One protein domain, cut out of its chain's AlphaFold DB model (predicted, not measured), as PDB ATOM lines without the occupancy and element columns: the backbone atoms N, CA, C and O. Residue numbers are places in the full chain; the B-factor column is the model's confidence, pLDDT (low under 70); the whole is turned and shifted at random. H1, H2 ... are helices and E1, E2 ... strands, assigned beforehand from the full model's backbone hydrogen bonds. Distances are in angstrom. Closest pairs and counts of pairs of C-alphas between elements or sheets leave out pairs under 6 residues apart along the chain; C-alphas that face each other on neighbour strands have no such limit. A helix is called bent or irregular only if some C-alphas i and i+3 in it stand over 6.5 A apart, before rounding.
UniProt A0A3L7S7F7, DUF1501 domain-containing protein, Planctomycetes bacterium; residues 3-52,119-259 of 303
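What this domain is: This is residues 3 to 52 and 119 to 259 of the 303 residues of the protein "DUF1501 domain-containing protein" of Planctomycetes bacterium (UniProt A0A3L7S7F7). Little here is regular structure: a six-strand sheet has H2 packed on one face, in two layers, with H3b beside H2 and long loops around. The 191 printed residues, mixed, with 69 in three named helices and seven named strands, run E1 E2 E3 H1 H2 E4 H3 E5 E6 E7. The antiparallel sheet's order is E3 E2 E4 E1 E5 E6. It is compact, radius of gyration 18.4 A, spanning 56 by 42 by 37 A.

How they stand to each other: Look at E4, residues 151 to 155, antiparallel to E1, residues 3 to 6, with N 4 and O 153 at 3.1 A. H2, residues 133 to 145, is on the sheet at a height of 8.9 A. H3, residues 167 to 188, one helix by its hydrogen bonds, is bent: C-alphas 174 and 177 are 7.2 A apart. Its arm H3b, residues 177 to 188, touches H2 at a shallow tilt of 17 degrees, the same way, with closest C-alphas Ala 134 and Ala 178, 4.8 A. H1, residues 119 to 124, touches H3b at C-alphas His 124 and Ala 178, 4.6 A. E4, H3 and E5, residues 197 to 201, form a split strand-helix-strand unit, two same-way strands with a helix between, its crossover right-handed. In H1, H2, H3a, residues 167 to 174, and H3b every O i to N i+4 pair is within hydrogen-bond range.

Where its parts are: Find C-alpha 3 at (171.778, 236.835, 192.913), where E1 begins. E2 is residues 29 to 33, E3 44 to 46 and E6 232 to 234; H2 is 18.6 A long. E7, residues 254 to 256, pairs with no named strand and ends at (177.992, 260.743, 197.061).

The domain as a whole: Residues 53 to 118 are not printed; C-alphas 52 and 119 are 24.5 A apart. The links E1 to E2, E4 to H3, E5 to E6 and E6 to E7 are long. Confidence is under 70 in residues 3 to 52 and 212 to 217.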
ATOM      1  N   HIS A   3     172.351 237.533 191.751       30.84
ATOM      2  CA  HIS A   3     171.778 236.835 192.913       30.84
ATOM      3  C   HIS A   3     170.501 237.541 193.366       30.84
ATOM      4  O   HIS A   3     170.485 238.773 193.453       30.84
ATOM      5  N   VAL A   4     169.455 236.765 193.652       30.66
ATOM      6  CA  VAL A   4     168.253 237.226 194.360       30.66
ATOM      7  C   VAL A   4     168.156 236.476 195.674       30.66
ATOM      8  O   VAL A   4     168.091 235.252 195.641       30.66
ATOM      9  N   TRP A   5     168.129 237.200 196.788       33.97
ATOM     10  CA  TRP A   5     167.945 236.649 198.134       33.97
ATOM     11  C   TRP A   5     166.520 236.932 198.609       33.97
ATOM     12  O   TRP A   5     166.041 238.036 198.363       33.97
ATOM     13  N   THR A   6     165.860 235.992 199.290       28.56
ATOM     14  CA  THR A   6     164.604 236.241 200.028       28.56
ATOM     15  C   THR A   6     164.679 235.686 201.455       28.56
ATOM     16  O   THR A   6     165.257 234.618 201.655       28.56
ATOM     17  N   TRP A   7     164.119 236.393 202.449       33.12
ATOM     18  CA  TRP A   7     164.059 235.948 203.856       33.12
ATOM     19  C   TRP A   7     162.819 236.445 204.592       33.12
ATOM     20  O   TRP A   7     162.504 237.613 204.418       33.12
ATOM     21  N   ASN A   8     162.185 235.597 205.424       29.53
ATOM     22  CA  ASN A   8     160.987 235.897 206.232       29.53
ATOM     23  C   ASN A   8     161.324 236.212 207.714       29.53
ATOM     24  O   ASN A   8     162.015 235.433 208.376       29.53
ATOM     25  N   ARG A   9     160.772 237.323 208.231       33.66
ATOM     26  CA  ARG A   9     161.050 237.934 209.547       33.66
ATOM     27  C   ARG A   9     160.435 237.274 210.786       33.66
ATOM     28  O   ARG A   9     160.956 237.485 211.881       33.66
ATOM     29  N   GLU A  10     159.383 236.468 210.672       29.11
ATOM     30  CA  GLU A  10     158.609 236.025 211.848       29.11
ATOM     31  C   GLU A  10     159.258 234.911 212.695       29.11
ATOM     32  O   GLU A  10     158.724 234.520 213.734       29.11
ATOM     33  N   ARG A  11     160.422 234.374 212.308       39.06
ATOM     34  CA  ARG A  11     161.056 233.252 213.026       39.06
ATOM     35  C   ARG A  11     162.508 233.576 213.365       39.06
ATOM     36  O   ARG A  11     163.380 233.516 212.506       39.06
ATOM     37  N   GLY A  12     162.738 233.938 214.630       29.02
ATOM     38  CA  GLY A  12     164.034 234.359 215.170       29.02
ATOM     39  C   GLY A  12     165.190 233.363 214.957       29.02
ATOM     40  O   GLY A  12     164.976 232.201 214.602       29.02
ATOM     41  N   PRO A  13     166.442 233.802 215.175       28.61
ATOM     42  CA  PRO A  13     167.611 233.072 214.714       28.61
ATOM     43  C   PRO A  13     167.947 231.869 215.600       28.61
ATOM     44  O   PRO A  13     168.075 231.976 216.819       28.61
ATOM     45  N   SER A  14     168.212 230.734 214.955       26.80
ATOM     46  CA  SER A  14     169.070 229.684 215.501       26.80
ATOM     47  C   SER A  14     170.315 229.576 214.599       26.80
ATOM     48  O   SER A  14     170.187 229.748 213.397       26.80
ATOM     49  N   GLY A  15     171.502 229.397 215.197       26.17
ATOM     50  CA  GLY A  15     172.781 228.838 214.678       26.17
ATOM     51  C   GLY A  15     173.306 229.040 213.227       26.17
ATOM     52  O   GLY A  15     172.631 228.785 212.243       26.17
ATOM     53  N   LEU A  16     174.613 229.350 213.108       32.59
ATOM     54  CA  LEU A  16     175.385 229.714 211.891       32.59
ATOM     55  C   LEU A  16     175.645 228.626 210.806       32.59
ATOM     56  O   LEU A  16     175.733 227.433 211.102       32.59
ATOM     57  N   CYS A  17     175.965 229.090 209.581       23.67
ATOM     58  CA  CYS A  17     176.526 228.346 208.435       23.67
ATOM     59  C   CYS A  17     177.803 229.025 207.846       23.67
ATOM     60  O   CYS A  17     177.968 230.236 207.975       23.67
ATOM     61  N   CYS A  18     178.699 228.237 207.226       21.86
ATOM     62  CA  CYS A  18     179.952 228.616 206.533       21.86
ATOM     63  C   CYS A  18     179.765 228.454 204.996       21.86
ATOM     64  O   CYS A  18     178.920 227.655 204.592       21.86
ATOM     65  N   PRO A  19     180.506 229.159 204.115       24.41
ATOM     66  CA  PRO A  19     180.136 229.308 202.705       24.41
ATOM     67  C   PRO A  19     180.274 228.009 201.892       24.41
ATOM     68  O   PRO A  19     181.266 227.284 201.996       24.41
ATOM     69  N   ALA A  20     179.281 227.740 201.040       26.92
ATOM     70  CA  ALA A  20     179.265 226.596 200.131       26.92
ATOM     71  C   ALA A  20     180.334 226.729 199.025       26.92
ATOM     72  O   ALA A  20     180.560 227.801 198.463       26.92
ATOM     73  N   LYS A  21     181.003 225.613 198.698       22.89
ATOM     74  CA  LYS A  21     181.980 225.521 197.601       22.89
ATOM     75  C   LYS A  21     181.289 225.590 196.228       22.89
ATOM     76  O   LYS A  21     180.230 225.007 196.033       22.89
ATOM     77  N   ARG A  22     181.971 226.280 195.301       26.44
ATOM     78  CA  ARG A  22     181.704 226.512 193.863       26.44
ATOM     79  C   ARG A  22     180.661 225.597 193.194       26.44
ATOM     80  O   ARG A  22     180.864 224.390 193.081       26.44
ATOM     81  N   ALA A  23     179.631 226.229 192.628       31.34
ATOM     82  CA  ALA A  23     178.672 225.628 191.706       31.34
ATOM     83  C   ALA A  23     179.312 225.307 190.338       31.34
ATOM     84  O   ALA A  23     180.149 226.056 189.828       31.34
ATOM     85  N   SER A  24     178.919 224.177 189.744       26.86
ATOM     86  CA  SER A  24     179.338 223.738 188.411       26.86
ATOM     87  C   SER A  24     178.594 224.493 187.298       26.86
ATOM     88  O   SER A  24     177.434 224.881 187.428       26.86
ATOM     89  N   SER A  25     179.274 224.678 186.170       27.08
ATOM     90  CA  SER A  25     178.938 225.556 185.037       27.08
ATOM     91  C   SER A  25     177.771 225.107 184.132       27.08
ATOM     92  O   SER A  25     177.657 225.592 183.008       27.08
ATOM     93  N   GLN A  26     176.902 224.184 184.568       23.44
ATOM     94  CA  GLN A  26     175.972 223.474 183.670       23.44
ATOM     95  C   GLN A  26     174.473 223.814 183.792       23.44
ATOM     96  O   GLN A  26     173.693 223.312 182.984       23.44
ATOM     97  N   CYS A  27     174.031 224.680 184.712       28.22
ATOM     98  CA  CYS A  27     172.620 225.099 184.783       28.22
ATOM     99  C   CYS A  27     172.458 226.614 184.620       28.22
ATOM    100  O   CYS A  27     173.009 227.394 185.387       28.22
ATOM    101  N   ARG A  28     171.667 227.016 183.615       36.53
ATOM    102  CA  ARG A  28     171.389 228.426 183.281       36.53
ATOM    103  C   ARG A  28     170.663 229.182 184.396       36.53
ATOM    104  O   ARG A  28     170.905 230.377 184.544       36.53
ATOM    105  N   TYR A  29     169.811 228.470 185.135       40.81
ATOM    106  CA  TYR A  29     168.954 228.974 186.204       40.81
ATOM    107  C   TYR A  29     168.987 227.981 187.368       40.81
ATOM    108  O   TYR A  29     168.725 226.795 187.147       40.81
ATOM    109  N   GLN A  30     169.314 228.437 188.577       47.38
ATOM    110  CA  GLN A  30     169.388 227.589 189.774       47.38
ATOM    111  C   GLN A  30     168.600 228.225 190.918       47.38
ATOM    112  O   GLN A  30     168.625 229.445 191.078       47.38
ATOM    113  N   ILE A  31     167.901 227.382 191.679       44.03
ATOM    114  CA  ILE A  31     167.414 227.714 193.017       44.03
ATOM    115  C   ILE A  31     168.324 226.967 193.987       44.03
ATOM    116  O   ILE A  31     168.551 225.766 193.801       44.03
ATOM    117  N   VAL A  32     168.850 227.659 194.991       40.41
ATOM    118  CA  VAL A  32     169.518 227.028 196.133       40.41
ATOM    119  C   VAL A  32     168.699 227.350 197.378       40.41
ATOM    120  O   VAL A  32     168.512 228.516 197.718       40.41
ATOM    121  N   ASP A  33     168.177 226.309 198.027       37.66
ATOM    122  CA  ASP A  33     167.622 226.413 199.381       37.66
ATOM    123  C   ASP A  33     168.752 226.120 200.364       37.66
ATOM    124  O   ASP A  33     169.327 225.024 200.364       37.66
ATOM    125  N   VAL A  34     169.094 227.116 201.176       35.16
ATOM    126  CA  VAL A  34     170.056 226.979 202.270       35.16
ATOM    127  C   VAL A  34     169.238 226.855 203.547       35.16
ATOM    128  O   VAL A  34     168.940 227.844 204.211       35.16
ATOM    129  N   GLY A  35     168.806 225.634 203.856       27.91
ATOM    130  CA  GLY A  35     167.875 225.435 204.959       27.91
ATOM    131  C   GLY A  35     168.439 225.736 206.353       27.91
ATOM    132  O   GLY A  35     169.631 225.984 206.572       27.91
ATOM    133  N   VAL A  36     167.504 225.710 207.300       26.14
ATOM    134  CA  VAL A  36     167.589 226.236 208.668       26.14
ATOM    135  C   VAL A  36     168.553 225.441 209.569       26.14
ATOM    136  O   VAL A  36     168.336 224.266 209.845       26.14
ATOM    137  N   SER A  37     169.599 226.137 210.032       26.55
ATOM    138  CA  SER A  37     170.418 225.986 211.255       26.55
ATOM    139  C   SER A  37     170.495 224.641 212.007       26.55
ATOM    140  O   SER A  37     169.591 224.230 212.735       26.55
ATOM    141  N   THR A  38     171.701 224.065 212.028       23.39
ATOM    142  CA  THR A  38     172.650 224.187 213.161       23.39
ATOM    143  C   THR A  38     174.046 223.784 212.670       23.39
ATOM    144  O   THR A  38     174.215 222.664 212.205       23.39
ATOM    145  N   LYS A  39     175.019 224.715 212.742       27.64
ATOM    146  CA  LYS A  39     176.440 224.596 212.331       27.64
ATOM    147  C   LYS A  39     176.620 224.014 210.917       27.64
ATOM    148  O   LYS A  39     176.620 222.819 210.780       27.64
ATOM    149  N   CYS A  40     176.848 224.815 209.876       26.80
ATOM    150  CA  CYS A  40     177.092 224.369 208.478       26.80
ATOM    151  C   CYS A  40     175.904 223.660 207.790       26.80
ATOM    152  O   CYS A  40     175.698 222.471 207.943       26.80
ATOM    153  N   SER A  41     175.173 224.343 206.916       31.52
ATOM    154  CA  SER A  41     174.255 223.751 205.933       31.52
ATOM    155  C   SER A  41     174.819 223.893 204.512       31.52
ATOM    156  O   SER A  41     175.088 224.994 204.044       31.52
ATOM    157  N   SER A  42     175.004 222.786 203.791       32.56
ATOM    158  CA  SER A  42     175.174 222.811 202.332       32.56
ATOM    159  C   SER A  42     173.793 222.779 201.676       32.56
ATOM    160  O   SER A  42     173.063 221.806 201.859       32.56
ATOM    161  N   GLY A  43     173.426 223.840 200.951       36.59
ATOM    162  CA  GLY A  43     172.137 223.931 200.264       36.59
ATOM    163  C   GLY A  43     171.956 222.885 199.157       36.59
ATOM    164  O   GLY A  43     172.928 222.408 198.567       36.59
ATOM    165  N   GLY A  44     170.703 222.520 198.880       41.97
ATOM    166  CA  GLY A  44     170.340 221.610 197.790       41.97
ATOM    167  C   GLY A  44     170.162 222.364 196.471       41.97
ATOM    168  O   GLY A  44     169.504 223.401 196.438       41.97
ATOM    169  N   GLN A  45     170.742 221.854 195.380       45.94
ATOM    170  CA  GLN A  45     170.554 222.421 194.040       45.94
ATOM    171  C   GLN A  45     169.243 221.927 193.428       45.94
ATOM    172  O   GLN A  45     169.057 220.713 193.298       45.94
ATOM    173  N   TYR A  46     168.396 222.853 192.969       49.66
ATOM    174  CA  TYR A  46     167.214 222.493 192.191       49.66
ATOM    175  C   TYR A  46     167.411 222.663 190.685       49.66
ATOM    176  O   TYR A  46     168.001 223.643 190.218       49.66
ATOM    177  N   ARG A  47     166.878 221.715 189.904       47.91
ATOM    178  CA  ARG A  47     166.867 221.763 188.438       47.91
ATOM    179  C   ARG A  47     165.524 222.255 187.922       47.91
ATOM    180  O   ARG A  47     164.464 221.863 188.392       47.91
ATOM    181  N   SER A  48     165.591 223.055 186.868       44.94
ATOM    182  CA  SER A  48     164.437 223.611 186.155       44.94
ATOM    183  C   SER A  48     163.819 222.656 185.120       44.94
ATOM    184  O   SER A  48     162.804 222.988 184.513       44.94
ATOM    185  N   LYS A  49     164.415 221.473 184.898       43.91
ATOM    186  CA  LYS A  49     163.894 220.407 184.025       43.91
ATOM    187  C   LYS A  49     164.393 219.030 184.483       43.91
ATOM    188  O   LYS A  49     165.587 218.880 184.753       43.91
ATOM    189  N   GLY A  50     163.512 218.026 184.470       54.78
ATOM    190  CA  GLY A  50     163.806 216.661 184.931       54.78
ATOM    191  C   GLY A  50     163.563 216.506 186.432       54.78
ATOM    192  O   GLY A  50     162.640 217.130 186.954       54.78
ATOM    193  N   ASP A  51     164.383 215.706 187.119       42.44
ATOM    194  CA  ASP A  51     164.276 215.568 188.573       42.44
ATOM    195  C   ASP A  51     164.608 216.891 189.264       42.44
ATOM    196  O   ASP A  51     165.705 217.429 189.050       42.44
ATOM    197  N   PRO A  52     163.695 217.429 190.091       48.25
ATOM    198  CA  PRO A  52     163.868 218.767 190.622       48.25
ATOM    199  C   PRO A  52     165.031 218.888 191.604       48.25
ATOM    200  O   PRO A  52     165.548 219.980 191.742       48.25
ATOM    201  N   GLU A 119     146.365 234.080 184.705       94.88
ATOM    202  CA  GLU A 119     146.753 235.451 185.025       94.88
ATOM    203  C   GLU A 119     148.109 235.499 185.743       94.88
ATOM    204  O   GLU A 119     148.950 236.335 185.421       94.88
ATOM    205  N   THR A 120     148.360 234.573 186.676       94.69
ATOM    206  CA  THR A 120     149.650 234.477 187.380       94.69
ATOM    207  C   THR A 120     150.766 234.077 186.421       94.69
ATOM    208  O   THR A 120     151.837 234.688 186.426       94.69
ATOM    209  N   LEU A 121     150.520 233.076 185.570       94.38
ATOM    210  CA  LEU A 121     151.495 232.619 184.580       94.38
ATOM    211  C   LEU A 121     151.854 233.740 183.594       94.38
ATOM    212  O   LEU A 121     153.035 233.979 183.339       94.38
ATOM    213  N   GLU A 122     150.854 234.466 183.091       95.19
ATOM    214  CA  GLU A 122     151.046 235.604 182.187       95.19
ATOM    215  C   GLU A 122     151.769 236.765 182.868       95.19
ATOM    216  O   GLU A 122     152.703 237.314 182.289       95.19
ATOM    217  N   MET A 123     151.406 237.104 184.110       96.06
ATOM    218  CA  MET A 123     152.068 238.167 184.870       96.06
ATOM    219  C   MET A 123     153.567 237.889 185.026       96.06
ATOM    220  O   MET A 123     154.377 238.776 184.755       96.06
ATOM    221  N   HIS A 124     153.937 236.665 185.411       94.69
ATOM    222  CA  HIS A 124     155.340 236.265 185.571       94.69
ATOM    223  C   HIS A 124     156.068 236.034 184.237       94.69
ATOM    224  O   HIS A 124     157.295 236.032 184.221       94.69
ATOM    225  N   GLY A 125     155.353 235.860 183.120       93.94
ATOM    226  CA  GLY A 125     155.952 235.494 181.829       93.94
ATOM    227  C   GLY A 125     156.377 234.022 181.766       93.94
ATOM    228  O   GLY A 125     157.328 233.660 181.073       93.94
ATOM    229  N   VAL A 126     155.690 233.167 182.524       91.44
ATOM    230  CA  VAL A 126     156.002 231.746 182.679       91.44
ATOM    231  C   VAL A 126     155.417 230.936 181.532       91.44
ATOM    232  O   VAL A 126     154.241 231.050 181.191       91.44
ATOM    233  N   LYS A 127     156.237 230.035 180.994       85.56
ATOM    234  CA  LYS A 127     155.801 228.978 180.081       85.56
ATOM    235  C   LYS A 127     155.874 227.639 180.814       85.56
ATOM    236  O   LYS A 127     156.981 227.179 181.124       85.56
ATOM    237  N   PRO A 128     154.727 227.013 181.139       79.94
ATOM    238  CA  PRO A 128     154.715 225.726 181.820       79.94
ATOM    239  C   PRO A 128     155.551 224.674 181.081       79.94
ATOM    240  O   PRO A 128     155.435 224.516 179.869       79.94
ATOM    241  N   GLY A 129     156.406 223.959 181.815       72.81
ATOM    242  CA  GLY A 129     157.285 222.918 181.262       72.81
ATOM    243  C   GLY A 129     158.610 223.412 180.663       72.81
ATOM    244  O   GLY A 129     159.465 222.587 180.337       72.81
ATOM    245  N   GLU A 130     158.826 224.726 180.553       79.69
ATOM    246  CA  GLU A 130     160.106 225.298 180.125       79.69
ATOM    247  C   GLU A 130     160.984 225.704 181.315       79.69
ATOM    248  O   GLU A 130     160.508 226.197 182.329       79.69
ATOM    249  N   ALA A 131     162.299 225.542 181.186       78.94
ATOM    250  CA  ALA A 131     163.251 226.053 182.166       78.94
ATOM    251  C   ALA A 131     163.508 227.548 181.919       78.94
ATOM    252  O   ALA A 131     164.110 227.906 180.905       78.94
ATOM    253  N   SER A 132     163.098 228.418 182.844       85.56
ATOM    254  CA  SER A 132     163.268 229.869 182.708       85.56
ATOM    255  C   SER A 132     163.487 230.563 184.058       85.56
ATOM    256  O   SER A 132     163.134 230.026 185.110       85.56
ATOM    257  N   PHE A 133     164.038 231.781 184.027       87.75
ATOM    258  CA  PHE A 133     164.131 232.631 185.216       87.75
ATOM    259  C   PHE A 133     162.744 232.987 185.770       87.75
ATOM    260  O   PHE A 133     162.544 232.959 186.980       87.75
ATOM    261  N   ALA A 134     161.766 233.219 184.889       90.94
ATOM    262  CA  ALA A 134     160.375 233.451 185.267       90.94
ATOM    263  C   ALA A 134     159.793 232.301 186.097       90.94
ATOM    264  O   ALA A 134     159.182 232.532 187.141       90.94
ATOM    265  N   ASN A 135     160.046 231.053 185.690       88.25
ATOM    266  CA  ASN A 135     159.603 229.884 186.447       88.25
ATOM    267  C   ASN A 135     160.271 229.852 187.826       88.25
ATOM    268  O   ASN A 135     159.608 229.561 188.817       88.25
ATOM    269  N   ASN A 136     161.555 230.204 187.906       87.50
ATOM    270  CA  ASN A 136     162.269 230.273 189.177       87.50
ATOM    271  C   ASN A 136     161.732 231.375 190.104       87.50
ATOM    272  O   ASN A 136     161.616 231.133 191.302       87.50
ATOM    273  N   CYS A 137     161.355 232.545 189.584       92.62
ATOM    274  CA  CYS A 137     160.694 233.594 190.371       92.62
ATOM    275  C   CYS A 137     159.336 233.133 190.914       92.62
ATOM    276  O   CYS A 137     159.040 233.331 192.092       92.62
ATOM    277  N   LEU A 138     158.527 232.465 190.090       92.19
ATOM    278  CA  LEU A 138     157.239 231.914 190.513       92.19
ATOM    279  C   LEU A 138     157.404 230.828 191.593       92.19
ATOM    280  O   LEU A 138     156.681 230.813 192.589       92.19
ATOM    281  N   LEU A 139     158.398 229.952 191.431       88.94
ATOM    282  CA  LEU A 139     158.768 228.961 192.443       88.94
ATOM    283  C   LEU A 139     159.278 229.619 193.729       88.94
ATOM    284  O   LEU A 139     158.884 229.198 194.814       88.94
ATOM    285  N   ALA A 140     160.088 230.677 193.631       89.50
ATOM    286  CA  ALA A 140     160.542 231.438 194.790       89.50
ATOM    287  C   ALA A 140     159.360 231.989 195.586       89.50
ATOM    288  O   ALA A 140     159.323 231.823 196.801       89.50
ATOM    289  N   ARG A 141     158.344 232.547 194.919       92.62
ATOM    290  CA  ARG A 141     157.118 232.965 195.608       92.62
ATOM    291  C   ARG A 141     156.474 231.797 196.359       92.62
ATOM    292  O   ARG A 141     156.176 231.942 197.538       92.62
ATOM    293  N   ARG A 142     156.297 230.634 195.719       89.25
ATOM    294  CA  ARG A 142     155.704 229.432 196.356       89.25
ATOM    295  C   ARG A 142     156.503 228.927 197.560       89.25
ATOM    296  O   ARG A 142     155.915 228.380 198.494       89.25
ATOM    297  N   LEU A 143     157.827 229.066 197.519       84.38
ATOM    298  CA  LEU A 143     158.735 228.737 198.618       84.38
ATOM    299  C   LEU A 143     158.581 229.739 199.776       84.38
ATOM    300  O   LEU A 143     158.499 229.313 200.927       84.38
ATOM    301  N   VAL A 144     158.454 231.042 199.486       88.12
ATOM    302  CA  VAL A 144     158.178 232.069 200.510       88.12
ATOM    303  C   VAL A 144     156.853 231.786 201.223       88.12
ATOM    304  O   VAL A 144     156.816 231.791 202.449       88.12
ATOM    305  N   GLU A 145     155.789 231.441 200.493       87.06
ATOM    306  CA  GLU A 145     154.486 231.083 201.086       87.06
ATOM    307  C   GLU A 145     154.549 229.889 202.040       87.06
ATOM    308  O   GLU A 145     153.758 229.777 202.973       87.06
ATOM    309  N   ARG A 146     155.492 228.976 201.804       81.00
ATOM    310  CA  ARG A 146     155.721 227.793 202.642       81.00
ATOM    311  C   ARG A 146     156.716 228.058 203.776       81.00
ATOM    312  O   ARG A 146     157.059 227.133 204.510       81.00
ATOM    313  N   GLY A 147     157.162 229.302 203.939       78.38
ATOM    314  CA  GLY A 147     158.040 229.724 205.027       78.38
ATOM    315  C   GLY A 147     159.508 229.360 204.826       78.38
ATOM    316  O   GLY A 147     160.240 229.237 205.810       78.38
ATOM    317  N   VAL A 148     159.958 229.168 203.580       78.12
ATOM    318  CA  VAL A 148     161.389 229.003 203.299       78.12
ATOM    319  C   VAL A 148     162.113 230.304 203.633       78.12
ATOM    320  O   VAL A 148     161.753 231.378 203.156       78.12
ATOM    321  N   GLN A 149     163.127 230.194 204.488       73.12
ATOM    322  CA  GLN A 149     163.830 231.346 205.053       73.12
ATOM    323  C   GLN A 149     164.893 231.917 204.122       73.12
ATOM    324  O   GLN A 149     165.333 233.039 204.337       73.12
ATOM    325  N   HIS A 150     165.366 231.138 203.154       77.75
ATOM    326  CA  HIS A 150     166.471 231.548 202.312       77.75
ATOM    327  C   HIS A 150     166.357 230.942 200.923       77.75
ATOM    328  O   HIS A 150     166.454 229.728 200.754       77.75
ATOM    329  N   ILE A 151     166.155 231.800 199.929       83.44
ATOM    330  CA  ILE A 151     166.053 231.390 198.532       83.44
ATOM    331  C   ILE A 151     167.066 232.197 197.746       83.44
ATOM    332  O   ILE A 151     167.013 233.426 197.754       83.44
ATOM    333  N   GLU A 152     167.958 231.497 197.058       82.69
ATOM    334  CA  GLU A 152     168.895 232.099 196.122       82.69
ATOM    335  C   GLU A 152     168.466 231.781 194.690       82.69
ATOM    336  O   GLU A 152     168.416 230.611 194.300       82.69
ATOM    337  N   LEU A 153     168.167 232.815 193.898       83.69
ATOM    338  CA  LEU A 153     167.988 232.674 192.452       83.69
ATOM    339  C   LEU A 153     169.261 233.087 191.727       83.69
ATOM    340  O   LEU A 153     169.695 234.234 191.834       83.69
ATOM    341  N   PHE A 154     169.805 232.163 190.941       80.44
ATOM    342  CA  PHE A 154     170.975 232.403 190.111       80.44
ATOM    343  C   PHE A 154     170.581 232.575 188.646       80.44
ATOM    344  O   PHE A 154     169.983 231.671 188.050       80.44
ATOM    345  N   ASP A 155     170.973 233.703 188.049       81.94
ATOM    346  CA  ASP A 155     170.930 233.911 186.602       81.94
ATOM    347  C   ASP A 155     172.318 234.252 186.039       81.94
ATOM    348  O   ASP A 155     173.048 235.127 186.519       81.94
ATOM    349  N   SER A 156     172.683 233.531 184.983       80.75
ATOM    350  CA  SER A 156     173.999 233.581 184.343       80.75
ATOM    351  C   SER A 156     174.002 234.483 183.101       80.75
ATOM    352  O   SER A 156     172.960 234.898 182.597       80.75
ATOM    353  N   TYR A 157     175.193 234.768 182.563       81.00
ATOM    354  CA  TYR A 157     175.392 235.532 181.317       81.00
ATOM    355  C   TYR A 157     175.063 237.033 181.377       81.00
ATOM    356  O   TYR A 157     174.723 237.627 180.359       81.00
ATOM    357  N   TRP A 158     175.222 237.669 182.541       81.50
ATOM    358  CA  TRP A 158     175.199 239.135 182.673       81.50
ATOM    359  C   TRP A 158     176.504 239.816 182.215       81.50
ATOM    360  O   TRP A 158     176.503 241.016 181.939       81.50
ATOM    361  N   ASP A 159     177.594 239.051 182.078       86.00
ATOM    362  CA  ASP A 159     178.945 239.537 181.769       86.00
ATOM    363  C   ASP A 159     179.168 239.783 180.265       86.00
ATOM    364  O   ASP A 159     179.783 238.995 179.541       86.00
ATOM    365  N   HIS A 160     178.578 240.865 179.760       88.69
ATOM    366  CA  HIS A 160     178.600 241.207 178.339       88.69
ATOM    367  C   HIS A 160     179.883 241.957 177.948       88.69
ATOM    368  O   HIS A 160     179.940 243.189 177.964       88.69
ATOM    369  N   HIS A 161     180.901 241.198 177.540       89.44
ATOM    370  CA  HIS A 161     182.109 241.698 176.852       89.44
ATOM    371  C   HIS A 161     181.903 241.911 175.346       89.44
ATOM    372  O   HIS A 161     182.798 242.369 174.650       89.44
ATOM    373  N   SER A 162     180.712 241.594 174.837       87.06
ATOM    374  CA  SER A 162     180.284 241.870 173.467       87.06
ATOM    375  C   SER A 162     178.760 241.805 173.361       87.06
ATOM    376  O   SER A 162     178.075 241.256 174.235       87.06
ATOM    377  N   GLY A 163     178.206 242.324 172.264       86.56
ATOM    378  CA  GLY A 163     176.789 242.125 171.948       86.56
ATOM    379  C   GLY A 163     175.824 242.977 172.765       86.56
ATOM    380  O   GLY A 163     174.682 242.562 172.953       86.56
ATOM    381  N   LEU A 164     176.235 244.158 173.241       88.31
ATOM    382  CA  LEU A 164     175.386 245.000 174.097       88.31
ATOM    383  C   LEU A 164     174.059 245.398 173.444       88.31
ATOM    384  O   LEU A 164     173.047 245.461 174.126       88.31
ATOM    385  N   LYS A 165     174.018 245.620 172.127       87.06
ATOM    386  CA  LYS A 165     172.776 246.017 171.435       87.06
ATOM    387  C   LYS A 165     171.752 244.884 171.298       87.06
ATOM    388  O   LYS A 165     170.585 245.155 171.042       87.06
ATOM    389  N   THR A 166     172.166 243.626 171.449       89.88
ATOM    390  CA  THR A 166     171.302 242.456 171.221       89.88
ATOM    391  C   THR A 166     171.122 241.628 172.487       89.88
ATOM    392  O   THR A 166     169.997 241.435 172.948       89.88
ATOM    393  N   ARG A 167     172.228 241.172 173.078       89.56
ATOM    394  CA  ARG A 167     172.242 240.242 174.211       89.56
ATOM    395  C   ARG A 167     171.772 240.897 175.506       89.56
ATOM    396  O   ARG A 167     170.983 240.287 176.219       89.56
ATOM    397  N   LEU A 168     172.183 242.140 175.779       89.88
ATOM    398  CA  LEU A 168     171.776 242.842 176.999       89.88
ATOM    399  C   LEU A 168     170.261 243.136 177.016       89.88
ATOM    400  O   LEU A 168     169.620 242.716 177.973       89.88
ATOM    401  N   PRO A 169     169.634 243.732 175.976       92.12
ATOM    402  CA  PRO A 169     168.180 243.892 175.940       92.12
ATOM    403  C   PRO A 169     167.410 242.574 176.046       92.12
ATOM    404  O   PRO A 169     166.365 242.538 176.689       92.12
ATOM    405  N   ALA A 170     167.905 241.496 175.428       91.31
ATOM    406  CA  ALA A 170     167.295 240.174 175.570       91.31
ATOM    407  C   ALA A 170     167.348 239.694 177.025       91.31
ATOM    408  O   ALA A 170     166.318 239.347 177.589       91.31
ATOM    409  N   LYS A 171     168.519 239.791 177.659       90.25
ATOM    410  CA  LYS A 171     168.709 239.423 179.061       90.25
ATOM    411  C   LYS A 171     167.868 240.281 180.015       90.25
ATOM    412  O   LYS A 171     167.302 239.746 180.961       90.25
ATOM    413  N   CYS A 172     167.733 241.582 179.760       91.88
ATOM    414  CA  CYS A 172     166.840 242.443 180.537       91.88
ATOM    415  C   CYS A 172     165.384 241.972 180.429       91.88
ATOM    416  O   CYS A 172     164.720 241.847 181.452       91.88
ATOM    417  N   ARG A 173     164.903 241.638 179.222       90.88
ATOM    418  CA  ARG A 173     163.544 241.098 179.030       90.88
ATOM    419  C   ARG A 173     163.320 239.771 179.754       90.88
ATOM    420  O   ARG A 173     162.228 239.562 180.267       90.88
ATOM    421  N   ASP A 174     164.337 238.912 179.826       87.19
ATOM    422  CA  ASP A 174     164.240 237.617 180.510       87.19
ATOM    423  C   ASP A 174     163.989 237.757 182.025       87.19
ATOM    424  O   ASP A 174     163.418 236.848 182.631       87.19
ATOM    425  N   VAL A 175     164.422 238.864 182.646       91.06
ATOM    426  CA  VAL A 175     164.342 239.041 184.107       91.06
ATOM    427  C   VAL A 175     163.360 240.108 184.569       91.06
ATOM    428  O   VAL A 175     162.800 239.971 185.653       91.06
ATOM    429  N   ASP A 176     163.152 241.168 183.788       93.69
ATOM    430  CA  ASP A 176     162.442 242.373 184.231       93.69
ATOM    431  C   ASP A 176     160.993 242.065 184.627       93.69
ATOM    432  O   ASP A 176     160.580 242.316 185.762       93.69
ATOM    433  N   GLN A 177     160.262 241.397 183.729       95.31
ATOM    434  CA  GLN A 177     158.875 241.001 183.959       95.31
ATOM    435  C   GLN A 177     158.739 240.071 185.173       95.31
ATOM    436  O   GLN A 177     157.890 240.302 186.033       95.31
ATOM    437  N   ALA A 178     159.590 239.048 185.270       94.06
ATOM    438  CA  ALA A 178     159.543 238.053 186.338       94.06
ATOM    439  C   ALA A 178     159.853 238.649 187.721       94.06
ATOM    440  O   ALA A 178     159.162 238.351 188.696       94.06
ATOM    441  N   MET A 179     160.851 239.535 187.816       95.38
ATOM    442  CA  MET A 179     161.179 240.225 189.069       95.38
ATOM    443  C   MET A 179     160.061 241.176 189.493       95.38
ATOM    444  O   MET A 179     159.680 241.200 190.665       95.38
ATOM    445  N   ALA A 180     159.506 241.939 188.546       96.81
ATOM    446  CA  ALA A 180     158.376 242.819 188.818       96.81
ATOM    447  C   ALA A 180     157.149 242.024 189.289       96.81
ATOM    448  O   ALA A 180     156.481 242.424 190.245       96.81
ATOM    449  N   ALA A 181     156.874 240.882 188.653       97.50
ATOM    450  CA  ALA A 181     155.805 239.974 189.039       97.50
ATOM    451  C   ALA A 181     156.022 239.398 190.442       97.50
ATOM    452  O   ALA A 181     155.100 239.451 191.245       97.50
ATOM    453  N   LEU A 182     157.234 238.942 190.781       96.94
ATOM    454  CA  LEU A 182     157.566 238.441 192.118       96.94
ATOM    455  C   LEU A 182     157.275 239.477 193.212       96.94
ATOM    456  O   LEU A 182     156.608 239.159 194.194       96.94
ATOM    457  N   ILE A 183     157.719 240.726 193.035       96.88
ATOM    458  CA  ILE A 183     157.463 241.803 194.008       96.88
ATOM    459  C   ILE A 183     155.958 242.065 194.147       96.88
ATOM    460  O   ILE A 183     155.458 242.225 195.262       96.88
ATOM    461  N   ARG A 184     155.226 242.122 193.024       97.44
ATOM    462  CA  ARG A 184     153.773 242.354 193.022       97.44
ATOM    463  C   ARG A 184     153.017 241.215 193.696       97.44
ATOM    464  O   ARG A 184     152.126 241.486 194.489       97.44
ATOM    465  N   ASP A 185     153.396 239.975 193.410       96.75
ATOM    466  CA  ASP A 185     152.753 238.769 193.933       96.75
ATOM    467  C   ASP A 185     152.988 238.640 195.446       96.75
ATOM    468  O   ASP A 185     152.048 238.422 196.203       96.75
ATOM    469  N   LEU A 186     154.216 238.891 195.918       97.00
ATOM    470  CA  LEU A 186     154.513 238.942 197.354       97.00
ATOM    471  C   LEU A 186     153.779 240.085 198.059       97.00
ATOM    472  O   LEU A 186     153.331 239.915 199.188       97.00
ATOM    473  N   ARG A 187     153.627 241.246 197.410       96.38
ATOM    474  CA  ARG A 187     152.845 242.361 197.966       96.38
ATOM    475  C   ARG A 187     151.360 242.019 198.060       96.38
ATOM    476  O   ARG A 187     150.758 242.299 199.082       96.38
ATOM    477  N   ALA A 188     150.782 241.430 197.016       96.38
ATOM    478  CA  ALA A 188     149.362 241.075 196.968       96.38
ATOM    479  C   ALA A 188     148.969 240.003 198.000       96.38
ATOM    480  O   ALA A 188     147.789 239.839 198.290       96.38
ATOM    481  N   ARG A 189     149.957 239.277 198.531       95.00
ATOM    482  CA  ARG A 189     149.803 238.240 199.557       95.00
ATOM    483  C   ARG A 189     150.256 238.703 200.944       95.00
ATOM    484  O   ARG A 189     150.410 237.866 201.822       95.00
ATOM    485  N   ASP A 190     150.547 239.995 201.114       96.62
ATOM    486  CA  ASP A 190     151.073 240.587 202.353       96.62
ATOM    487  C   ASP A 190     152.401 239.974 202.851       96.62
ATOM    488  O   ASP A 190     152.794 240.152 203.998       96.62
ATOM    489  N   LEU A 191     153.156 239.313 201.968       96.06
ATOM    490  CA  LEU A 191     154.441 238.676 202.282       96.06
ATOM    491  C   LEU A 191     155.644 239.603 202.065       96.06
ATOM    492  O   LEU A 191     156.717 239.372 202.618       96.06
ATOM    493  N   LEU A 192     155.505 240.657 201.252       95.88
ATOM    494  CA  LEU A 192     156.604 241.588 200.959       95.88
ATOM    495  C   LEU A 192     157.149 242.333 202.201       95.88
ATOM    496  O   LEU A 192     158.368 242.494 202.282       95.88
ATOM    497  N   PRO A 193     156.331 242.784 203.177       94.06
ATOM    498  CA  PRO A 193     156.845 243.430 204.392       94.06
ATOM    499  C   PRO A 193     157.780 242.532 205.208       94.06
ATOM    500  O   PRO A 193     158.719 243.022 205.834       94.06
ATOM    501  N   GLU A 194     157.552 241.222 205.160       92.44
ATOM    502  CA  GLU A 194     158.357 240.225 205.863       92.44
ATOM    503  C   GLU A 194     159.481 239.659 205.009       92.44
ATOM    504  O   GLU A 194     160.385 239.053 205.568       92.44
ATOM    505  N   THR A 195     159.433 239.865 203.689       94.62
ATOM    506  CA  THR A 195     160.377 239.299 202.725       94.62
ATOM    507  C   THR A 195     161.378 240.338 202.238       94.62
ATOM    508  O   THR A 195     161.018 241.226 201.467       94.62
ATOM    509  N   LEU A 196     162.651 240.201 202.616       96.62
ATOM    510  CA  LEU A 196     163.723 241.029 202.052       96.62
ATOM    511  C   LEU A 196     164.185 240.470 200.704       96.62
ATOM    512  O   LEU A 196     164.833 239.431 200.680       96.62
ATOM    513  N   ILE A 197     163.917 241.175 199.606       96.50
ATOM    514  CA  ILE A 197     164.491 240.897 198.285       96.50
ATOM    515  C   ILE A 197     165.779 241.696 198.118       96.50
ATOM    516  O   ILE A 197     165.754 242.920 198.211       96.50
ATOM    517  N   VAL A 198     166.885 241.026 197.795       95.75
ATOM    518  CA  VAL A 198     168.154 241.679 197.432       95.75
ATOM    519  C   VAL A 198     168.551 241.237 196.035       95.75
ATOM    520  O   VAL A 198     168.794 240.053 195.837       95.75
ATOM    521  N   ARG A 199     168.655 242.165 195.078       92.81
ATOM    522  CA  ARG A 199     169.102 241.891 193.706       92.81
ATOM    523  C   ARG A 199     170.390 242.643 193.424       92.81
ATOM    524  O   ARG A 199     170.433 243.873 193.438       92.81
ATOM    525  N   GLY A 200     171.416 241.912 193.014       89.88
ATOM    526  CA  GLY A 200     172.652 242.524 192.541       89.88
ATOM    527  C   GLY A 200     173.525 241.586 191.733       89.88
ATOM    528  O   GLY A 200     173.117 240.473 191.400       89.88
ATOM    529  N   SER A 201     174.725 242.065 191.430       85.56
ATOM    530  CA  SER A 201     175.812 241.281 190.856       85.56
ATOM    531  C   SER A 201     177.096 241.435 191.663       85.56
ATOM    532  O   SER A 201     177.187 242.294 192.533       85.56
ATOM    533  N   GLU A 202     178.084 240.589 191.381       85.44
ATOM    534  CA  GLU A 202     179.398 240.610 192.048       85.44
ATOM    535  C   GLU A 202     180.241 241.843 191.678       85.44
ATOM    536  O   GLU A 202     181.147 242.219 192.411       85.44
ATOM    537  N   PHE A 203     179.961 242.441 190.520       88.81
ATOM    538  CA  PHE A 203     180.605 243.636 189.978       88.81
ATOM    539  C   PHE A 203     179.679 244.298 188.947       88.81
ATOM    540  O   PHE A 203     178.728 243.674 188.456       88.81
ATOM    541  N   GLY A 204     179.964 245.553 188.602       89.69
ATOM    542  CA  GLY A 204     179.326 246.298 187.518       89.69
ATOM    543  C   GLY A 204     180.035 246.156 186.176       89.69
ATOM    544  O   GLY A 204     180.945 245.348 185.993       89.69
ATOM    545  N   ARG A 205     179.610 246.975 185.214       90.25
ATOM    546  CA  ARG A 205     180.240 247.091 183.894       90.25
ATOM    547  C   ARG A 205     180.600 248.541 183.650       90.25
ATOM    548  O   ARG A 205     179.786 249.408 183.962       90.25
ATOM    549  N   THR A 206     181.775 248.782 183.076       91.44
ATOM    550  CA  THR A 206     182.241 250.144 182.801       91.44
ATOM    551  C   THR A 206     181.224 250.880 181.928       91.44
ATOM    552  O   THR A 206     180.539 250.258 181.112       91.44
ATOM    553  N   PRO A 207     181.108 252.207 182.034       89.38
ATOM    554  CA  PRO A 207     180.353 252.991 181.061       89.38
ATOM    555  C   PRO A 207     181.045 253.041 179.689       89.38
ATOM    556  O   PRO A 207     180.394 253.323 178.682       89.38
ATOM    557  N   LEU A 208     182.338 252.707 179.642       87.56
ATOM    558  CA  LEU A 208     183.175 252.684 178.445       87.56
ATOM    559  C   LEU A 208     182.922 251.441 177.587       87.56
ATOM    560  O   LEU A 208     182.866 250.324 178.107       87.56
ATOM    561  N   GLY A 209     182.805 251.642 176.275       84.31
ATOM    562  CA  GLY A 209     182.764 250.552 175.305       84.31
ATOM    563  C   GLY A 209     184.107 249.824 175.226       84.31
ATOM    564  O   GLY A 209     185.154 250.458 175.260       84.31
ATOM    565  N   GLN A 210     184.065 248.498 175.117       79.00
ATOM    566  CA  GLN A 210     185.234 247.658 174.858       79.00
ATOM    567  C   GLN A 210     185.131 247.054 173.454       79.00
ATOM    568  O   GLN A 210     184.152 246.363 173.149       79.00
ATOM    569  N   GLY A 211     186.160 247.283 172.633       72.75
ATOM    570  CA  GLY A 211     186.236 246.831 171.241       72.75
ATOM    571  C   GLY A 211     185.344 247.630 170.282       72.75
ATOM    572  O   GLY A 211     184.518 248.435 170.705       72.75
ATOM    573  N   GLY A 212     185.494 247.380 168.979       63.72
ATOM    574  CA  GLY A 212     184.693 248.025 167.926       63.72
ATOM    575  C   GLY A 212     185.353 249.215 167.222       63.72
ATOM    576  O   GLY A 212     184.807 249.670 166.220       63.72
ATOM    577  N   ASP A 213     186.519 249.674 167.685       63.06
ATOM    578  CA  ASP A 213     187.208 250.830 167.091       63.06
ATOM    579  C   ASP A 213     188.070 250.446 165.869       63.06
ATOM    580  O   ASP A 213     188.123 251.195 164.894       63.06
ATOM    581  N   ASP A 214     188.650 249.237 165.855       64.69
ATOM    582  CA  ASP A 214     189.602 248.812 164.809       64.69
ATOM    583  C   ASP A 214     189.018 247.821 163.782       64.69
ATOM    584  O   ASP A 214     189.595 247.595 162.715       64.69
ATOM    585  N   ASN A 215     187.863 247.213 164.074       61.62
ATOM    586  CA  ASN A 215     187.222 246.228 163.205       61.62
ATOM    587  C   ASN A 215     185.689 246.363 163.246       61.62
ATOM    588  O   ASN A 215     185.075 246.041 164.264       61.62
ATOM    589  N   PRO A 216     185.027 246.724 162.129       61.31
ATOM    590  CA  PRO A 216     183.565 246.832 162.043       61.31
ATOM    591  C   PRO A 216     182.803 245.530 162.338       61.31
ATOM    592  O   PRO A 216     181.581 245.546 162.476       61.31
ATOM    593  N   LYS A 217     183.500 244.386 162.378       63.94
ATOM    594  CA  LYS A 217     182.928 243.084 162.751       63.94
ATOM    595  C   LYS A 217     182.887 242.859 164.265       63.94
ATOM    596  O   LYS A 217     182.182 241.947 164.702       63.94
ATOM    597  N   ASP A 218     183.601 243.662 165.051       71.06
ATOM    598  CA  ASP A 218     183.611 243.540 166.505       71.06
ATOM    599  C   ASP A 218     182.350 244.176 167.085       71.06
ATOM    600  O   ASP A 218     182.053 245.354 166.888       71.06
ATOM    601  N   ILE A 219     181.564 243.369 167.799       75.38
ATOM    602  CA  ILE A 219     180.330 243.834 168.426       75.38
ATOM    603  C   ILE A 219     180.680 244.335 169.830       75.38
ATOM    604  O   ILE A 219     180.999 243.504 170.684       75.38
ATOM    605  N   PRO A 220     180.571 245.645 170.109       83.06
ATOM    606  CA  PRO A 220     181.128 246.237 171.319       83.06
ATOM    607  C   PRO A 220     180.513 245.671 172.603       83.06
ATOM    608  O   PRO A 220     179.313 245.349 172.677       83.06
ATOM    609  N   GLY A 221     181.374 245.558 173.610       89.38
ATOM    610  CA  GLY A 221     181.080 245.204 174.991       89.38
ATOM    611  C   GLY A 221     181.352 246.350 175.955       89.38
ATOM    612  O   GLY A 221     181.411 247.509 175.558       89.38
ATOM    613  N   ARG A 222     181.524 246.002 177.227       90.62
ATOM    614  CA  ARG A 222     182.094 246.837 178.306       90.62
ATOM    615  C   ARG A 222     183.192 246.031 179.004       90.62
ATOM    616  O   ARG A 222     183.313 244.861 178.663       90.62
ATOM    617  N   ASP A 223     183.928 246.591 179.954       91.31
ATOM    618  CA  ASP A 223     184.829 245.830 180.833       91.31
ATOM    619  C   ASP A 223     184.201 245.656 182.234       91.31
ATOM    620  O   ASP A 223     183.114 246.184 182.510       91.31
ATOM    621  N   HIS A 224     184.833 244.873 183.112       92.56
ATOM    622  CA  HIS A 224     184.437 244.729 184.516       92.56
ATOM    623  C   HIS A 224     184.617 246.048 185.261       92.56
ATOM    624  O   HIS A 224     185.622 246.735 185.107       92.56
ATOM    625  N   HIS A 225     183.662 246.376 186.128       92.62
ATOM    626  CA  HIS A 225     183.741 247.570 186.958       92.62
ATOM    627  C   HIS A 225     183.482 247.231 188.420       92.62
ATOM    628  O   HIS A 225     182.350 247.000 188.841       92.62
ATOM    629  N   LYS A 226     184.570 247.142 189.184       90.31
ATOM    630  CA  LYS A 226     184.535 246.809 190.613       90.31
ATOM    631  C   LYS A 226     184.243 248.019 191.504       90.31
ATOM    632  O   LYS A 226     183.825 247.828 192.637       90.31
ATOM    633  N   ASP A 227     184.499 249.228 191.003       89.56
ATOM    634  CA  ASP A 227     184.543 250.443 191.822       89.56
ATOM    635  C   ASP A 227     183.158 251.078 192.014       89.56
ATOM    636  O   ASP A 227     182.869 251.584 193.096       89.56
ATOM    637  N   ALA A 228     182.269 250.979 191.019       92.00
ATOM    638  CA  ALA A 228     180.900 251.472 191.125       92.00
ATOM    639  C   ALA A 228     179.898 250.554 190.407       92.00
ATOM    640  O   ALA A 228     180.043 250.219 189.230       92.00
ATOM    641  N   TYR A 229     178.850 250.136 191.123       92.56
ATOM    642  CA  TYR A 229     177.723 249.392 190.558       92.56
ATOM    643  C   TYR A 229     176.478 249.478 191.441       92.56
ATOM    644  O   TYR A 229     176.540 249.840 192.613       92.56
ATOM    645  N   THR A 230     175.327 249.134 190.866       92.19
ATOM    646  CA  THR A 230     174.027 249.249 191.535       92.19
ATOM    647  C   THR A 230     173.528 247.890 192.016       92.19
ATOM    648  O   THR A 230     173.472 246.918 191.256       92.19
ATOM    649  N   MET A 231     173.072 247.851 193.265       94.25
ATOM    650  CA  MET A 231     172.198 246.808 193.799       94.25
ATOM    651  C   MET A 231     170.863 247.443 194.179       94.25
ATOM    652  O   MET A 231     170.824 248.612 194.556       94.25
ATOM    653  N   TRP A 232     169.772 246.689 194.079       94.62
ATOM    654  CA  TRP A 232     168.469 247.149 194.551       94.62
ATOM    655  C   TRP A 232     167.881 246.160 195.548       94.62
ATOM    656  O   TRP A 232     168.122 244.952 195.472       94.62
ATOM    657  N   LEU A 233     167.137 246.701 196.508       96.88
ATOM    658  CA  LEU A 233     166.484 245.946 197.564       96.88
ATOM    659  C   LEU A 233     164.989 246.286 197.586       96.88
ATOM    660  O   LEU A 233     164.596 247.383 197.187       96.88
ATOM    661  N   ALA A 234     164.153 245.352 198.031       96.50
ATOM    662  CA  ALA A 234     162.721 245.577 198.207       96.50
ATOM    663  C   ALA A 234     162.161 244.745 199.366       96.50
ATOM    664  O   ALA A 234     162.558 243.599 199.546       96.50
ATOM    665  N   GLY A 235     161.189 245.295 200.098       95.88
ATOM    666  CA  GLY A 235     160.541 244.595 201.210       95.88
ATOM    667  C   GLY A 235     161.430 244.464 202.449       95.88
ATOM    668  O   GLY A 235     162.467 245.119 202.552       95.88
ATOM    669  N   GLY A 236     160.992 243.656 203.416       93.19
ATOM    670  CA  GLY A 236     161.805 243.262 204.572       93.19
ATOM    671  C   GLY A 236     162.374 244.408 205.419       93.19
ATOM    672  O   GLY A 236     163.474 244.269 205.940       93.19
ATOM    673  N   GLY A 237     161.664 245.538 205.543       93.44
ATOM    674  CA  GLY A 237     162.105 246.705 206.329       93.44
ATOM    675  C   GLY A 237     162.996 247.713 205.588       93.44
ATOM    676  O   GLY A 237     163.619 248.565 206.220       93.44
ATOM    677  N   ILE A 238     163.082 247.624 204.259       96.12
ATOM    678  CA  ILE A 238     163.714 248.647 203.415       96.12
ATOM    679  C   ILE A 238     162.725 249.774 203.106       96.12
ATOM    680  O   ILE A 238     161.569 249.521 202.754       96.12
ATOM    681  N   ASN A 239     163.198 251.019 203.167       94.69
ATOM    682  CA  ASN A 239     162.441 252.178 202.720       94.69
ATOM    683  C   ASN A 239     162.313 252.168 201.185       94.69
ATOM    684  O   ASN A 239     163.308 252.168 200.460       94.69
ATOM    685  N   GLY A 240     161.082 252.108 200.680       93.00
ATOM    686  CA  GLY A 240     160.809 252.001 199.247       93.00
ATOM    687  C   GLY A 240     160.866 253.345 198.517       93.00
ATOM    688  O   GLY A 240     160.579 254.391 199.087       93.00
ATOM    689  N   GLY A 241     161.165 253.310 197.214       92.81
ATOM    690  CA  GLY A 241     161.072 254.493 196.344       92.81
ATOM    691  C   GLY A 241     162.213 255.504 196.493       92.81
ATOM    692  O   GLY A 241     162.088 256.625 196.010       92.81
ATOM    693  N   ILE A 242     163.314 255.112 197.133       95.81
ATOM    694  CA  ILE A 242     164.511 255.938 197.290       95.81
ATOM    695  C   ILE A 242     165.666 255.411 196.431       95.81
ATOM    696  O   ILE A 242     165.736 254.222 196.119       95.81
ATOM    697  N   SER A 243     166.608 256.299 196.132       95.56
ATOM    698  CA  SER A 243     167.942 255.959 195.634       95.56
ATOM    699  C   SER A 243     168.964 256.422 196.666       95.56
ATOM    700  O   SER A 243     168.864 257.542 197.168       95.56
ATOM    701  N   HIS A 244     169.936 255.573 196.990       96.69
ATOM    702  CA  HIS A 244     171.014 255.894 197.921       96.69
ATOM    703  C   HIS A 244     172.362 255.644 197.250       96.69
ATOM    704  O   HIS A 244     172.574 254.584 196.663       96.69
ATOM    705  N   GLY A 245     173.250 256.629 197.344       95.69
ATOM    706  CA  GLY A 245     174.483 256.673 196.570       95.69
ATOM    707  C   GLY A 245     174.295 257.343 195.206       95.69
ATOM    708  O   GLY A 245     173.222 257.274 194.601       95.69
ATOM    709  N   ARG A 246     175.345 258.006 194.719       96.25
ATOM    710  CA  ARG A 246     175.383 258.616 193.383       96.25
ATOM    711  C   ARG A 246     176.764 258.433 192.775       96.25
ATOM    712  O   ARG A 246     177.764 258.652 193.456       96.25
ATOM    713  N   THR A 247     176.815 258.047 191.507       95.50
ATOM    714  CA  THR A 247     178.048 258.075 190.713       95.50
ATOM    715  C   THR A 247     178.223 259.421 190.027       95.50
ATOM    716  O   THR A 247     177.276 260.204 189.939       95.50
ATOM    717  N   ASP A 248     179.420 259.696 189.523       95.00
ATOM    718  CA  ASP A 248     179.618 260.793 188.581       95.00
ATOM    719  C   ASP A 248     178.711 260.654 187.341       95.00
ATOM    720  O   ASP A 248     178.053 259.629 187.117       95.00
ATOM    721  N   ASP A 249     178.683 261.705 186.523       94.44
ATOM    722  CA  ASP A 249     177.832 261.786 185.332       94.44
ATOM    723  C   ASP A 249     178.172 260.722 184.272       94.44
ATOM    724  O   ASP A 249     177.367 260.451 183.378       94.44
ATOM    725  N   PHE A 250     179.351 260.100 184.368       91.38
ATOM    726  CA  PHE A 250     179.780 259.026 183.481       91.38
ATOM    727  C   PHE A 250     179.452 257.641 184.042       91.38
ATOM    728  O   PHE A 250     179.384 256.690 183.269       91.38
ATOM    729  N   GLY A 251     179.207 257.507 185.346       91.69
ATOM    730  CA  GLY A 251     179.046 256.229 186.029       91.69
ATOM    731  C   GLY A 251     180.367 255.513 186.318       91.69
ATOM    732  O   GLY A 251     180.361 254.283 186.329       91.69
ATOM    733  N   MET A 252     181.475 256.250 186.482       92.62
ATOM    734  CA  MET A 252     182.808 255.693 186.773       92.62
ATOM    735  C   MET A 252     183.099 255.621 188.276       92.62
ATOM    736  O   MET A 252     183.464 254.567 188.785       92.62
ATOM    737  N   ASP A 253     182.932 256.723 189.000       94.06
ATOM    738  CA  ASP A 253     183.258 256.793 190.424       94.06
ATOM    739  C   ASP A 253     182.033 257.154 191.264       94.06
ATOM    740  O   ASP A 253     181.132 257.867 190.819       94.06
ATOM    741  N   VAL A 254     181.987 256.668 192.507       94.69
ATOM    742  CA  VAL A 254     180.951 257.052 193.476       94.69
ATOM    743  C   VAL A 254     181.300 258.414 194.072       94.69
ATOM    744  O   VAL A 254     182.324 258.561 194.733       94.69
ATOM    745  N   VAL A 255     180.435 259.407 193.863       96.94
ATOM    746  CA  VAL A 255     180.660 260.800 194.283       96.94
ATOM    747  C   VAL A 255     179.875 261.190 195.532       96.94
ATOM    748  O   VAL A 255     180.257 262.133 196.221       96.94
ATOM    749  N   GLU A 256     178.798 260.472 195.865       97.19
ATOM    750  CA  GLU A 256     177.992 260.743 197.061       97.19
ATOM    751  C   GLU A 256     177.507 259.455 197.722       97.19
ATOM    752  O   GLU A 256     177.136 258.508 197.033       97.19
ATOM    753  N   SER A 257     177.452 259.467 199.060       95.56
ATOM    754  CA  SER A 257     176.907 258.394 199.913       95.56
ATOM    755  C   SER A 257     177.331 256.976 199.484       95.56
ATOM    756  O   SER A 257     176.471 256.150 199.167       95.56
ATOM    757  N   PRO A 258     178.646 256.687 199.422       94.50
ATOM    758  CA  PRO A 258     179.126 255.366 199.044       94.50
ATOM    759  C   PRO A 258     178.689 254.313 200.060       94.50
ATOM    760  O   PRO A 258     178.689 254.554 201.266       94.50
ATOM    761  N   VAL A 259     178.366 253.123 199.559       94.38
ATOM    762  CA  VAL A 259     178.062 251.950 200.380       94.38
ATOM    763  C   VAL A 259     179.095 250.885 200.078       94.38
ATOM    764  O   VAL A 259     179.178 250.398 198.949       94.38
TER     765      VAL A 259